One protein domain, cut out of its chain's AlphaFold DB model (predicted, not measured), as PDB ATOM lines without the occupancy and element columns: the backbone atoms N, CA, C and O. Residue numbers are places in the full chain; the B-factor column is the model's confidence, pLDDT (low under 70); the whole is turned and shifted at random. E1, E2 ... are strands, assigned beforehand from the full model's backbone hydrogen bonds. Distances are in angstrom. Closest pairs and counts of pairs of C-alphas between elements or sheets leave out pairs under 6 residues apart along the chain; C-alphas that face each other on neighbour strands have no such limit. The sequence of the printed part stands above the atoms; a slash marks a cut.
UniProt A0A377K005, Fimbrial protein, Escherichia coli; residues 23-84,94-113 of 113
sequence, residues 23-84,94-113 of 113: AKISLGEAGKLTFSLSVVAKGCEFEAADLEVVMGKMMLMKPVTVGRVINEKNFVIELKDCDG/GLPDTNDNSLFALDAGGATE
ATOM      1  N   ALA A  23      88.572  59.759  84.966       61.09
ATOM      2  CA  ALA A  23      87.950  59.704  83.657       61.09
ATOM      3  C   ALA A  23      89.029  59.924  82.588       61.09
ATOM      4  O   ALA A  23      89.640  60.996  82.514       61.09
ATOM      5  N   LYS A  24      89.258  58.894  81.772       65.44
ATOM      6  CA  LYS A  24      90.099  58.962  80.575       65.44
ATOM      7  C   LYS A  24      89.210  59.303  79.385       65.44
ATOM      8  O   LYS A  24      88.337  58.513  79.039       65.44
ATOM      9  N   ILE A  25      89.425  60.461  78.772       67.81
ATOM     10  CA  ILE A  25      88.700  60.892  77.570       67.81
ATOM     11  C   ILE A  25      89.585  60.633  76.354       67.81
ATOM     12  O   ILE A  25      90.771  60.953  76.366       67.81
ATOM     13  N   SER A  26      89.017  60.002  75.330       68.44
ATOM     14  CA  SER A  26      89.681  59.785  74.043       68.44
ATOM     15  C   SER A  26      89.705  61.085  73.251       68.44
ATOM     16  O   SER A  26      88.661  61.708  73.132       68.44
ATOM     17  N   LEU A  27      90.855  61.454  72.684       61.91
ATOM     18  CA  LEU A  27      90.994  62.672  71.872       61.91
ATOM     19  C   LEU A  27      90.568  62.513  70.407       61.91
ATOM     20  O   LEU A  27      90.457  63.499  69.691       61.91
ATOM     21  N   GLY A  28      90.336  61.280  69.963       64.44
ATOM     22  CA  GLY A  28      89.933  60.994  68.590       64.44
ATOM     23  C   GLY A  28      90.518  59.679  68.095       64.44
ATOM     24  O   GLY A  28      90.839  58.784  68.891       64.44
ATOM     25  N   GLU A  29      90.632  59.563  66.775       66.19
ATOM     26  CA  GLU A  29      91.330  58.462  66.111       66.19
ATOM     27  C   GLU A  29      92.851  58.542  66.319       66.19
ATOM     28  O   GLU A  29      93.385  59.487  66.901       66.19
ATOM     29  N   ALA A  30      93.566  57.497  65.899       70.00
ATOM     30  CA  ALA A  30      95.018  57.481  65.989       70.00
ATOM     31  C   ALA A  30      95.622  58.529  65.044       70.00
ATOM     32  O   ALA A  30      95.431  58.458  63.832       70.00
ATOM     33  N   GLY A  31      96.380  59.470  65.606       71.88
ATOM     34  CA  GLY A  31      97.102  60.470  64.827       71.88
ATOM     35  C   GLY A  31      98.384  59.906  64.211       71.88
ATOM     36  O   GLY A  31      99.000  58.972  64.743       71.88
ATOM     37  N   LYS A  32      98.820  60.522  63.111       75.44
ATOM     38  CA  LYS A  32     100.138  60.317  62.503       75.44
ATOM     39  C   LYS A  32     100.778  61.657  62.165       75.44
ATOM     40  O   LYS A  32     100.073  62.604  61.831       75.44
ATOM     41  N   LEU A  33     102.102  61.709  62.237       75.31
ATOM     42  CA  LEU A  33     102.901  62.819  61.728       75.31
ATOM     43  C   LEU A  33     103.695  62.323  60.521       75.31
ATOM     44  O   LEU A  33     104.346  61.279  60.594       75.31
ATOM     45  N   THR A  34     103.631  63.060  59.417       78.69
ATOM     46  CA  THR A  34     104.370  62.750  58.190       78.69
ATOM     47  C   THR A  34     105.370  63.865  57.931       78.69
ATOM     48  O   THR A  34     104.985  65.024  57.802       78.69
ATOM     49  N   PHE A  35     106.650  63.509  57.858       79.19
ATOM     50  CA  PHE A  35     107.743  64.436  57.600       79.19
ATOM     51  C   PHE A  35     108.379  64.117  56.246       79.19
ATOM     52  O   PHE A  35     108.777  62.980  55.992       79.19
ATOM     53  N   SER A  36     108.513  65.137  55.400       75.88
ATOM     54  CA  SER A  36     109.331  65.071  54.188       75.88
ATOM     55  C   SER A  36     110.749  65.533  54.507       75.88
ATOM     56  O   SER A  36     110.942  66.578  55.132       75.88
ATOM     57  N   LEU A  37     111.750  64.762  54.083       77.00
ATOM     58  CA  LEU A  37     113.152  65.016  54.398       77.00
ATOM     59  C   LEU A  37     113.884  65.589  53.175       77.00
ATOM     60  O   LEU A  37     113.759  65.082  52.063       77.00
ATOM     61  N   SER A  38     114.681  66.644  53.369       73.94
ATOM     62  CA  SER A  38     115.504  67.234  52.303       73.94
ATOM     63  C   SER A  38     116.912  67.570  52.791       73.94
ATOM     64  O   SER A  38     117.073  68.185  53.846       73.94
ATOM     65  N   VAL A  39     117.936  67.182  52.022       66.88
ATOM     66  CA  VAL A  39     119.337  67.509  52.320       66.88
ATOM     67  C   VAL A  39     119.692  68.834  51.648       66.88
ATOM     68  O   VAL A  39     119.694  68.940  50.424       66.88
ATOM     69  N   VAL A  40     120.019  69.849  52.450       64.62
ATOM     70  CA  VAL A  40     120.327  71.208  51.959       64.62
ATOM     71  C   VAL A  40     121.778  71.338  51.461       64.62
ATOM     72  O   VAL A  40     122.073  72.200  50.636       64.62
ATOM     73  N   ALA A  41     122.692  70.470  51.907       64.19
ATOM     74  CA  ALA A  41     124.093  70.463  51.483       64.19
ATOM     75  C   ALA A  41     124.593  69.031  51.256       64.19
ATOM     76  O   ALA A  41     124.438  68.177  52.125       64.19
ATOM     77  N   LYS A  42     125.198  68.774  50.088       66.38
ATOM     78  CA  LYS A  42     125.753  67.456  49.739       66.38
ATOM     79  C   LYS A  42     126.801  67.034  50.768       66.38
ATOM     80  O   LYS A  42     127.675  67.830  51.104       66.38
ATOM     81  N   GLY A  43     126.713  65.792  51.233       73.94
ATOM     82  CA  GLY A  43     127.679  65.236  52.177       73.94
ATOM     83  C   GLY A  43     127.178  64.030  52.959       73.94
ATOM     84  O   GLY A  43     128.012  63.275  53.414       73.94
ATOM     85  N   CYS A  44     125.861  63.846  53.083       83.62
ATOM     86  CA  CYS A  44     125.202  62.643  53.595       83.62
ATOM     87  C   CYS A  44     123.912  62.410  52.796       83.62
ATOM     88  O   CYS A  44     123.342  63.365  52.256       83.62
ATOM     89  N   GLU A  45     123.413  61.180  52.791       84.94
ATOM     90  CA  GLU A  45     122.101  60.814  52.252       84.94
ATOM     91  C   GLU A  45     121.180  60.339  53.383       84.94
ATOM     92  O   GLU A  45     121.654  59.870  54.416       84.94
ATOM     93  N   PHE A  46     119.860  60.460  53.218       83.38
ATOM     94  CA  PHE A  46     118.930  59.837  54.162       83.38
ATOM     95  C   PHE A  46     118.839  58.336  53.894       83.38
ATOM     96  O   PHE A  46     118.810  57.910  52.739       83.38
ATOM     97  N   GLU A  47     118.734  57.532  54.953       83.50
ATOM     98  CA  GLU A  47     118.465  56.099  54.789       83.50
ATOM     99  C   GLU A  47     117.079  55.860  54.165       83.50
ATOM    100  O   GLU A  47     116.924  55.006  53.292       83.50
ATOM    101  N   ALA A  48     116.095  56.677  54.553       78.88
ATOM    102  CA  ALA A  48     114.739  56.685  54.016       78.88
ATOM    103  C   ALA A  48     114.347  58.095  53.545       78.88
ATOM    104  O   ALA A  48     114.633  59.082  54.220       78.88
ATOM    105  N   ALA A  49     113.675  58.189  52.394       67.56
ATOM    106  CA  ALA A  49     113.249  59.468  51.815       67.56
ATOM    107  C   ALA A  49     112.074  60.118  52.572       67.56
ATOM    108  O   ALA A  49     111.945  61.342  52.568       67.56
ATOM    109  N   ASP A  50     111.263  59.305  53.253       71.00
ATOM    110  CA  ASP A  50     110.072  59.725  53.986       71.00
ATOM    111  C   ASP A  50     110.102  59.170  55.414       71.00
ATOM    112  O   ASP A  50     110.517  58.029  55.640       71.00
ATOM    113  N   LEU A  51     109.634  59.967  56.378       82.19
ATOM    114  CA  LEU A  51     109.509  59.565  57.778       82.19
ATOM    115  C   LEU A  51     108.053  59.705  58.231       82.19
ATOM    116  O   LEU A  51     107.507  60.807  58.307       82.19
ATOM    117  N   GLU A  52     107.440  58.581  58.594       84.50
ATOM    118  CA  GLU A  52     106.120  58.543  59.223       84.50
ATOM    119  C   GLU A  52     106.251  58.150  60.697       84.50
ATOM    120  O   GLU A  52     106.786  57.093  61.034       84.50
ATOM    121  N   VAL A  53     105.740  59.001  61.589       85.81
ATOM    122  CA  VAL A  53     105.713  58.754  63.032       85.81
ATOM    123  C   VAL A  53     104.273  58.510  63.466       85.81
ATOM    124  O   VAL A  53     103.433  59.413  63.489       85.81
ATOM    125  N   VAL A  54     103.981  57.263  63.837       85.94
ATOM    126  CA  VAL A  54     102.662  56.861  64.335       85.94
ATOM    127  C   VAL A  54     102.527  57.270  65.803       85.94
ATOM    128  O   VAL A  54     103.084  56.633  66.703       85.94
ATOM    129  N   MET A  55     101.751  58.325  66.058       83.69
ATOM    130  CA  MET A  55     101.501  58.842  67.411       83.69
ATOM    131  C   MET A  55     100.507  57.967  68.183       83.69
ATOM    132  O   MET A  55     100.560  57.875  69.412       83.69
ATOM    133  N   GLY A  56      99.647  57.252  67.455       78.00
ATOM    134  CA  GLY A  56      98.662  56.345  68.031       78.00
ATOM    135  C   GLY A  56      97.498  57.092  68.681       78.00
ATOM    136  O   GLY A  56      97.269  58.276  68.441       78.00
ATOM    137  N   LYS A  57      96.720  56.372  69.495       76.06
ATOM    138  CA  LYS A  57      95.535  56.925  70.156       76.06
ATOM    139  C   LYS A  57      95.923  57.744  71.388       76.06
ATOM    140  O   LYS A  57      96.623  57.248  72.273       76.06
ATOM    141  N   MET A  58      95.424  58.975  71.470       77.88
ATOM    142  CA  MET A  58      95.700  59.888  72.579       77.88
ATOM    143  C   MET A  58      94.539  59.927  73.579       77.88
ATOM    144  O   MET A  58      93.368  59.948  73.198       77.88
ATOM    145  N   MET A  59      94.873  59.901  74.871       74.75
ATOM    146  CA  MET A  59      93.905  59.913  75.971       74.75
ATOM    147  C   MET A  59      94.247  61.040  76.947       74.75
ATOM    148  O   MET A  59      95.360  61.089  77.470       74.75
ATOM    149  N   LEU A  60      93.276  61.899  77.253       75.62
ATOM    150  CA  LEU A  60      93.392  62.883  78.324       75.62
ATOM    151  C   LEU A  60      92.935  62.281  79.650       75.62
ATOM    152  O   LEU A  60      91.810  61.799  79.778       75.62
ATOM    153  N   MET A  61      93.803  62.348  80.657       72.50
ATOM    154  CA  MET A  61      93.442  62.063  82.047       72.50
ATOM    155  C   MET A  61      93.048  63.365  82.737       72.50
ATOM    156  O   MET A  61      93.836  64.312  82.732       72.50
ATOM    157  N   LYS A  62      91.857  63.408  83.343       78.25
ATOM    158  CA  LYS A  62      91.421  64.565  84.135       78.25
ATOM    159  C   LYS A  62      92.206  64.687  85.455       78.25
ATOM    160  O   LYS A  62      92.532  63.657  86.039       78.25
ATOM    161  N   PRO A  63      92.433  65.916  85.960       75.75
ATOM    162  CA  PRO A  63      92.086  67.206  85.349       75.75
ATOM    163  C   PRO A  63      92.978  67.544  84.140       75.75
ATOM    164  O   PRO A  63      94.151  67.178  84.094       75.75
ATOM    165  N   VAL A  64      92.396  68.215  83.143       78.62
ATOM    166  CA  VAL A  64      93.110  68.639  81.930       78.62
ATOM    167  C   VAL A  64      93.789  69.974  82.203       78.62
ATOM    168  O   VAL A  64      93.140  70.908  82.670       78.62
ATOM    169  N   THR A  65      95.077  70.062  81.880       82.69
ATOM    170  CA  THR A  65      95.879  71.279  82.021       82.69
ATOM    171  C   THR A  65      96.588  71.554  80.703       82.69
ATOM    172  O   THR A  65      97.223  70.654  80.146       82.69
ATOM    173  N   VAL A  66      96.487  72.791  80.211       85.19
ATOM    174  CA  VAL A  66      97.218  73.257  79.023       85.19
ATOM    175  C   VAL A  66      98.726  73.111  79.254       85.19
ATOM    176  O   VAL A  66      99.213  73.345  80.359       85.19
ATOM    177  N   GLY A  67      99.458  72.686  78.223       86.00
ATOM    178  CA  GLY A  67     100.907  72.461  78.286       86.00
ATOM    179  C   GLY A  67     101.325  71.091  78.832       86.00
ATOM    180  O   GLY A  67     102.515  70.788  78.886       86.00
ATOM    181  N   ARG A  68     100.379  70.224  79.220       84.88
ATOM    182  CA  ARG A  68     100.703  68.837  79.573       84.88
ATOM    183  C   ARG A  68     101.108  68.051  78.325       84.88
ATOM    184  O   ARG A  68     100.282  67.815  77.447       84.88
ATOM    185  N   VAL A  69     102.344  67.560  78.305       85.62
ATOM    186  CA  VAL A  69     102.820  66.619  77.282       85.62
ATOM    187  C   VAL A  69     102.180  65.245  77.502       85.62
ATOM    188  O   VAL A  69     102.102  64.748  78.630       85.62
ATOM    189  N   ILE A  70     101.709  64.631  76.418       83.00
ATOM    190  CA  ILE A  70     101.094  63.300  76.404       83.00
ATOM    191  C   ILE A  70     101.655  62.484  75.239       83.00
ATOM    192  O   ILE A  70     101.956  63.040  74.189       83.00
ATOM    193  N   ASN A  71     101.756  61.162  75.422       79.69
ATOM    194  CA  ASN A  71     102.196  60.219  74.388       79.69
ATOM    195  C   ASN A  71     103.503  60.626  73.687       79.69
ATOM    196  O   ASN A  71     103.574  60.662  72.460       79.69
ATOM    197  N   GLU A  72     104.542  60.905  74.475       87.31
ATOM    198  CA  GLU A  72     105.881  61.151  73.941       87.31
ATOM    199  C   GLU A  72     106.352  59.960  73.091       87.31
ATOM    200  O   GLU A  72     106.192  58.789  73.468       87.31
ATOM    201  N   LYS A  73     106.902  60.265  71.914       87.38
ATOM    202  CA  LYS A  73     107.383  59.282  70.947       87.38
ATOM    203  C   LYS A  73     108.774  59.650  70.468       87.38
ATOM    204  O   LYS A  73     108.986  60.715  69.899       87.38
ATOM    205  N   ASN A  74     109.691  58.707  70.644       90.81
ATOM    206  CA  ASN A  74     111.019  58.781  70.060       90.81
ATOM    207  C   ASN A  74     110.958  58.328  68.599       90.81
ATOM    208  O   ASN A  74     110.328  57.315  68.288       90.81
ATOM    209  N   PHE A  75     111.649  59.055  67.728       89.62
ATOM    210  CA  PHE A  75     111.889  58.683  66.338       89.62
ATOM    211  C   PHE A  75     113.342  58.991  65.971       89.62
ATOM    212  O   PHE A  75     114.019  59.750  66.668       89.62
ATOM    213  N   VAL A  76     113.830  58.376  64.895       89.44
ATOM    214  CA  VAL A  76     115.224  58.484  64.454       89.44
ATOM    215  C   VAL A  76     115.249  58.920  62.995       89.44
ATOM    216  O   VAL A  76     114.483  58.414  62.181       89.44
ATOM    217  N   ILE A  77     116.133  59.868  62.682       87.38
ATOM    218  CA  ILE A  77     116.495  60.230  61.311       87.38
ATOM    219  C   ILE A  77     117.888  59.659  61.072       87.38
ATOM    220  O   ILE A  77     118.855  60.115  61.682       87.38
ATOM    221  N   GLU A  78     117.980  58.646  60.217       88.25
ATOM    222  CA  GLU A  78     119.246  57.994  59.887       88.25
ATOM    223  C   GLU A  78     119.868  58.621  58.638       88.25
ATOM    224  O   GLU A  78     119.197  58.850  57.626       88.25
ATOM    225  N   LEU A  79     121.166  58.910  58.736       87.75
ATOM    226  CA  LEU A  79     121.990  59.416  57.647       87.75
ATOM    227  C   LEU A  79     123.030  58.356  57.281       87.75
ATOM    228  O   LEU A  79     123.681  57.804  58.170       87.75
ATOM    229  N   LYS A  80     123.213  58.120  55.984       87.81
ATOM    230  CA  LYS A  80     124.244  57.240  55.425       87.81
ATOM    231  C   LYS A  80     125.186  58.005  54.504       87.81
ATOM    232  O   LYS A  80     124.940  59.162  54.162       87.81
ATOM    233  N   ASP A  81     126.278  57.339  54.138       87.88
ATOM    234  CA  ASP A  81     127.253  57.817  53.153       87.88
ATOM    235  C   ASP A  81     127.757  59.241  53.441       87.88
ATOM    236  O   ASP A  81     127.836  60.108  52.572       87.88
ATOM    237  N   CYS A  82     128.089  59.472  54.714       86.62
ATOM    238  CA  CYS A  82     128.540  60.759  55.222       86.62
ATOM    239  C   CYS A  82     130.038  61.006  54.968       86.62
ATOM    240  O   CYS A  82     130.857  60.765  55.857       86.62
ATOM    241  N   ASP A  83     130.420  61.485  53.781       86.50
ATOM    242  CA  ASP A  83     131.827  61.763  53.452       86.50
ATOM    243  C   ASP A  83     132.282  63.148  53.946       86.50
ATOM    244  O   ASP A  83     131.722  64.185  53.589       86.50
ATOM    245  N   GLY A  84     133.311  63.174  54.797       82.44
ATOM    246  CA  GLY A  84     133.894  64.409  55.337       82.44
ATOM    247  C   GLY A  84     132.989  65.211  56.286       82.44
ATOM    248  O   GLY A  84     133.379  66.295  56.730       82.44
ATOM    249  N   GLY A  94     106.932  73.547  59.440       87.88
ATOM    250  CA  GLY A  94     105.541  73.113  59.343       87.88
ATOM    251  C   GLY A  94     104.568  74.258  59.605       87.88
ATOM    252  O   GLY A  94     104.978  75.379  59.908       87.88
ATOM    253  N   LEU A  95     103.270  73.981  59.473       90.94
ATOM    254  CA  LEU A  95     102.236  74.953  59.819       90.94
ATOM    255  C   LEU A  95     102.199  75.126  61.350       90.94
ATOM    256  O   LEU A  95     102.043  74.120  62.046       90.94
ATOM    257  N   PRO A  96     102.345  76.349  61.888       92.25
ATOM    258  CA  PRO A  96     102.293  76.570  63.327       92.25
ATOM    259  C   PRO A  96     100.857  76.483  63.856       92.25
ATOM    260  O   PRO A  96      99.912  76.869  63.162       92.25
ATOM    261  N   ASP A  97     100.698  76.026  65.097       91.31
ATOM    262  CA  ASP A  97      99.423  76.107  65.806       91.31
ATOM    263  C   ASP A  97      98.993  77.573  66.011       91.31
ATOM    264  O   ASP A  97      99.809  78.484  66.172       91.31
ATOM    265  N   THR A  98      97.679  77.810  65.976       91.81
ATOM    266  CA  THR A  98      97.105  79.164  66.052       91.81
ATOM    267  C   THR A  98      97.216  79.819  67.430       91.81
ATOM    268  O   THR A  98      97.190  81.046  67.515       91.81
ATOM    269  N   ASN A  99      97.334  79.023  68.496       91.50
ATOM    270  CA  ASN A  99      97.446  79.495  69.874       91.50
ATOM    271  C   ASN A  99      98.902  79.507  70.365       91.50
ATOM    272  O   ASN A  99      99.250  80.358  71.183       91.50
ATOM    273  N   ASP A 100      99.746  78.590  69.875       91.88
ATOM    274  CA  ASP A 100     101.177  78.523  70.197       91.88
ATOM    275  C   ASP A 100     102.022  78.210  68.951       91.88
ATOM    276  O   ASP A 100     102.101  77.077  68.481       91.88
ATOM    277  N   ASN A 101     102.722  79.223  68.438       93.62
ATOM    278  CA  ASN A 101     103.517  79.093  67.219       93.62
ATOM    279  C   ASN A 101     104.807  78.265  67.373       93.62
ATOM    280  O   ASN A 101     105.514  78.073  66.382       93.62
ATOM    281  N   SER A 102     105.124  77.782  68.578       91.56
ATOM    282  CA  SER A 102     106.213  76.827  68.810       91.56
ATOM    283  C   SER A 102     105.806  75.368  68.561       91.56
ATOM    284  O   SER A 102     106.669  74.488  68.554       91.56
ATOM    285  N   LEU A 103     104.514  75.105  68.331       91.12
ATOM    286  CA  LEU A 103     103.948  73.781  68.072       91.12
ATOM    287  C   LEU A 103     103.465  73.655  66.623       91.12
ATOM    288  O   LEU A 103     103.037  74.633  66.009       91.12
ATOM    289  N   PHE A 104     103.485  72.434  66.083       89.94
ATOM    290  CA  PHE A 104     102.841  72.140  64.802       89.94
ATOM    291  C   PHE A 104     101.322  72.078  64.971       89.94
ATOM    292  O   PHE A 104     100.823  71.432  65.894       89.94
ATOM    293  N   ALA A 105     100.595  72.707  64.050       88.19
ATOM    294  CA  ALA A 105      99.151  72.566  63.959       88.19
ATOM    295  C   ALA A 105      98.773  71.112  63.640       88.19
ATOM    296  O   ALA A 105      99.418  70.450  62.824       88.19
ATOM    297  N   LEU A 106      97.699  70.634  64.263       83.19
ATOM    298  CA  LEU A 106      97.078  69.354  63.933       83.19
ATOM    299  C   LEU A 106      95.873  69.586  63.018       83.19
ATOM    300  O   LEU A 106      95.150  70.571  63.174       83.19
ATOM    301  N   ASP A 107      95.625  68.650  62.104       75.69
ATOM    302  CA  ASP A 107      94.414  68.670  61.286       75.69
ATOM    303  C   ASP A 107      93.151  68.548  62.156       75.69
ATOM    304  O   ASP A 107      93.153  67.950  63.242       75.69
ATOM    305  N   ALA A 108      92.042  69.099  61.654       62.50
ATOM    306  CA  ALA A 108      90.741  69.033  62.310       62.50
ATOM    307  C   ALA A 108      90.333  67.563  62.538       62.50
ATOM    308  O   ALA A 108      90.009  66.846  61.594       62.50
ATOM    309  N   GLY A 109      90.382  67.112  63.797       57.53
ATOM    310  CA  GLY A 109      90.186  65.707  64.183       57.53
ATOM    311  C   GLY A 109      91.248  65.152  65.140       57.53
ATOM    312  O   GLY A 109      90.995  64.144  65.796       57.53
ATOM    313  N   GLY A 110      92.411  65.806  65.266       51.50
ATOM    314  CA  GLY A 110      93.500  65.354  66.152       51.50
ATOM    315  C   GLY A 110      93.214  65.491  67.656       51.50
ATOM    316  O   GLY A 110      93.814  64.788  68.469       51.50
ATOM    317  N   ALA A 111      92.286  66.376  68.021       51.22
ATOM    318  CA  ALA A 111      91.760  66.545  69.371       51.22
ATOM    319  C   ALA A 111      90.378  67.211  69.286       51.22
ATOM    320  O   ALA A 111      90.257  68.426  69.416       51.22
ATOM    321  N   THR A 112      89.335  66.439  68.982       44.91
ATOM    322  CA  THR A 112      87.959  66.949  69.109       44.91
ATOM    323  C   THR A 112      87.520  66.842  70.564       44.91
ATOM    324  O   THR A 112      87.757  65.807  71.189       44.91
ATOM    325  N   GLU A 113      86.919  67.915  71.085       43.66
ATOM    326  CA  GLU A 113      86.289  67.958  72.415       43.66
ATOM    327  C   GLU A 113      85.254  66.844  72.645       43.66
ATOM    328  O   GLU A 113      84.555  66.460  71.676       43.66
TER     329      GLU A 113
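This is residues 23 to 84 and 94 to 113 of the 113 residues of the protein "Fimbrial protein" of Escherichia coli (UniProt A0A377K005). With little regular structure, this is a loose rod: the hairpin of E2 and E3 runs along it, E1 pairs with E4 near one end, and long unnamed stretches make the rest. The 82 printed residues include four named strands, E1 to E4, 19 residues in two antiparallel two-stranded sheets, all strand. The radius of gyration of the C-alphas is 16.6 A; the spans are 53 by 23 by 19 A.

Look first at E1, residues 24 to 26, antiparallel to E4, residues 59 to 61; N 25 and O 60 are within hydrogen-bond range at 2.9 A. Next, E2, residues 31 to 36, forms an antiparallel hairpin with E3, residues 50 to 56, with N 33 and O 53 in range at 2.9 A. E3 runs on into E4 at 44 degrees.

Find C-alpha 24 at (90.099, 58.962, 80.575), where E1 begins, 6.6 A long. E2 runs 16.8 A and E3 18.4 A; E4, 6.5 A, ends at C-alpha 61, (93.442, 62.063, 82.047).

Residues 85 to 93 are cut out; C-alphas 84 and 94 are 29.9 A apart. The E2 to E3 link is long. Residues 23 to 29, 39 to 42, 49 and 108 to 113 have pLDDT under 70.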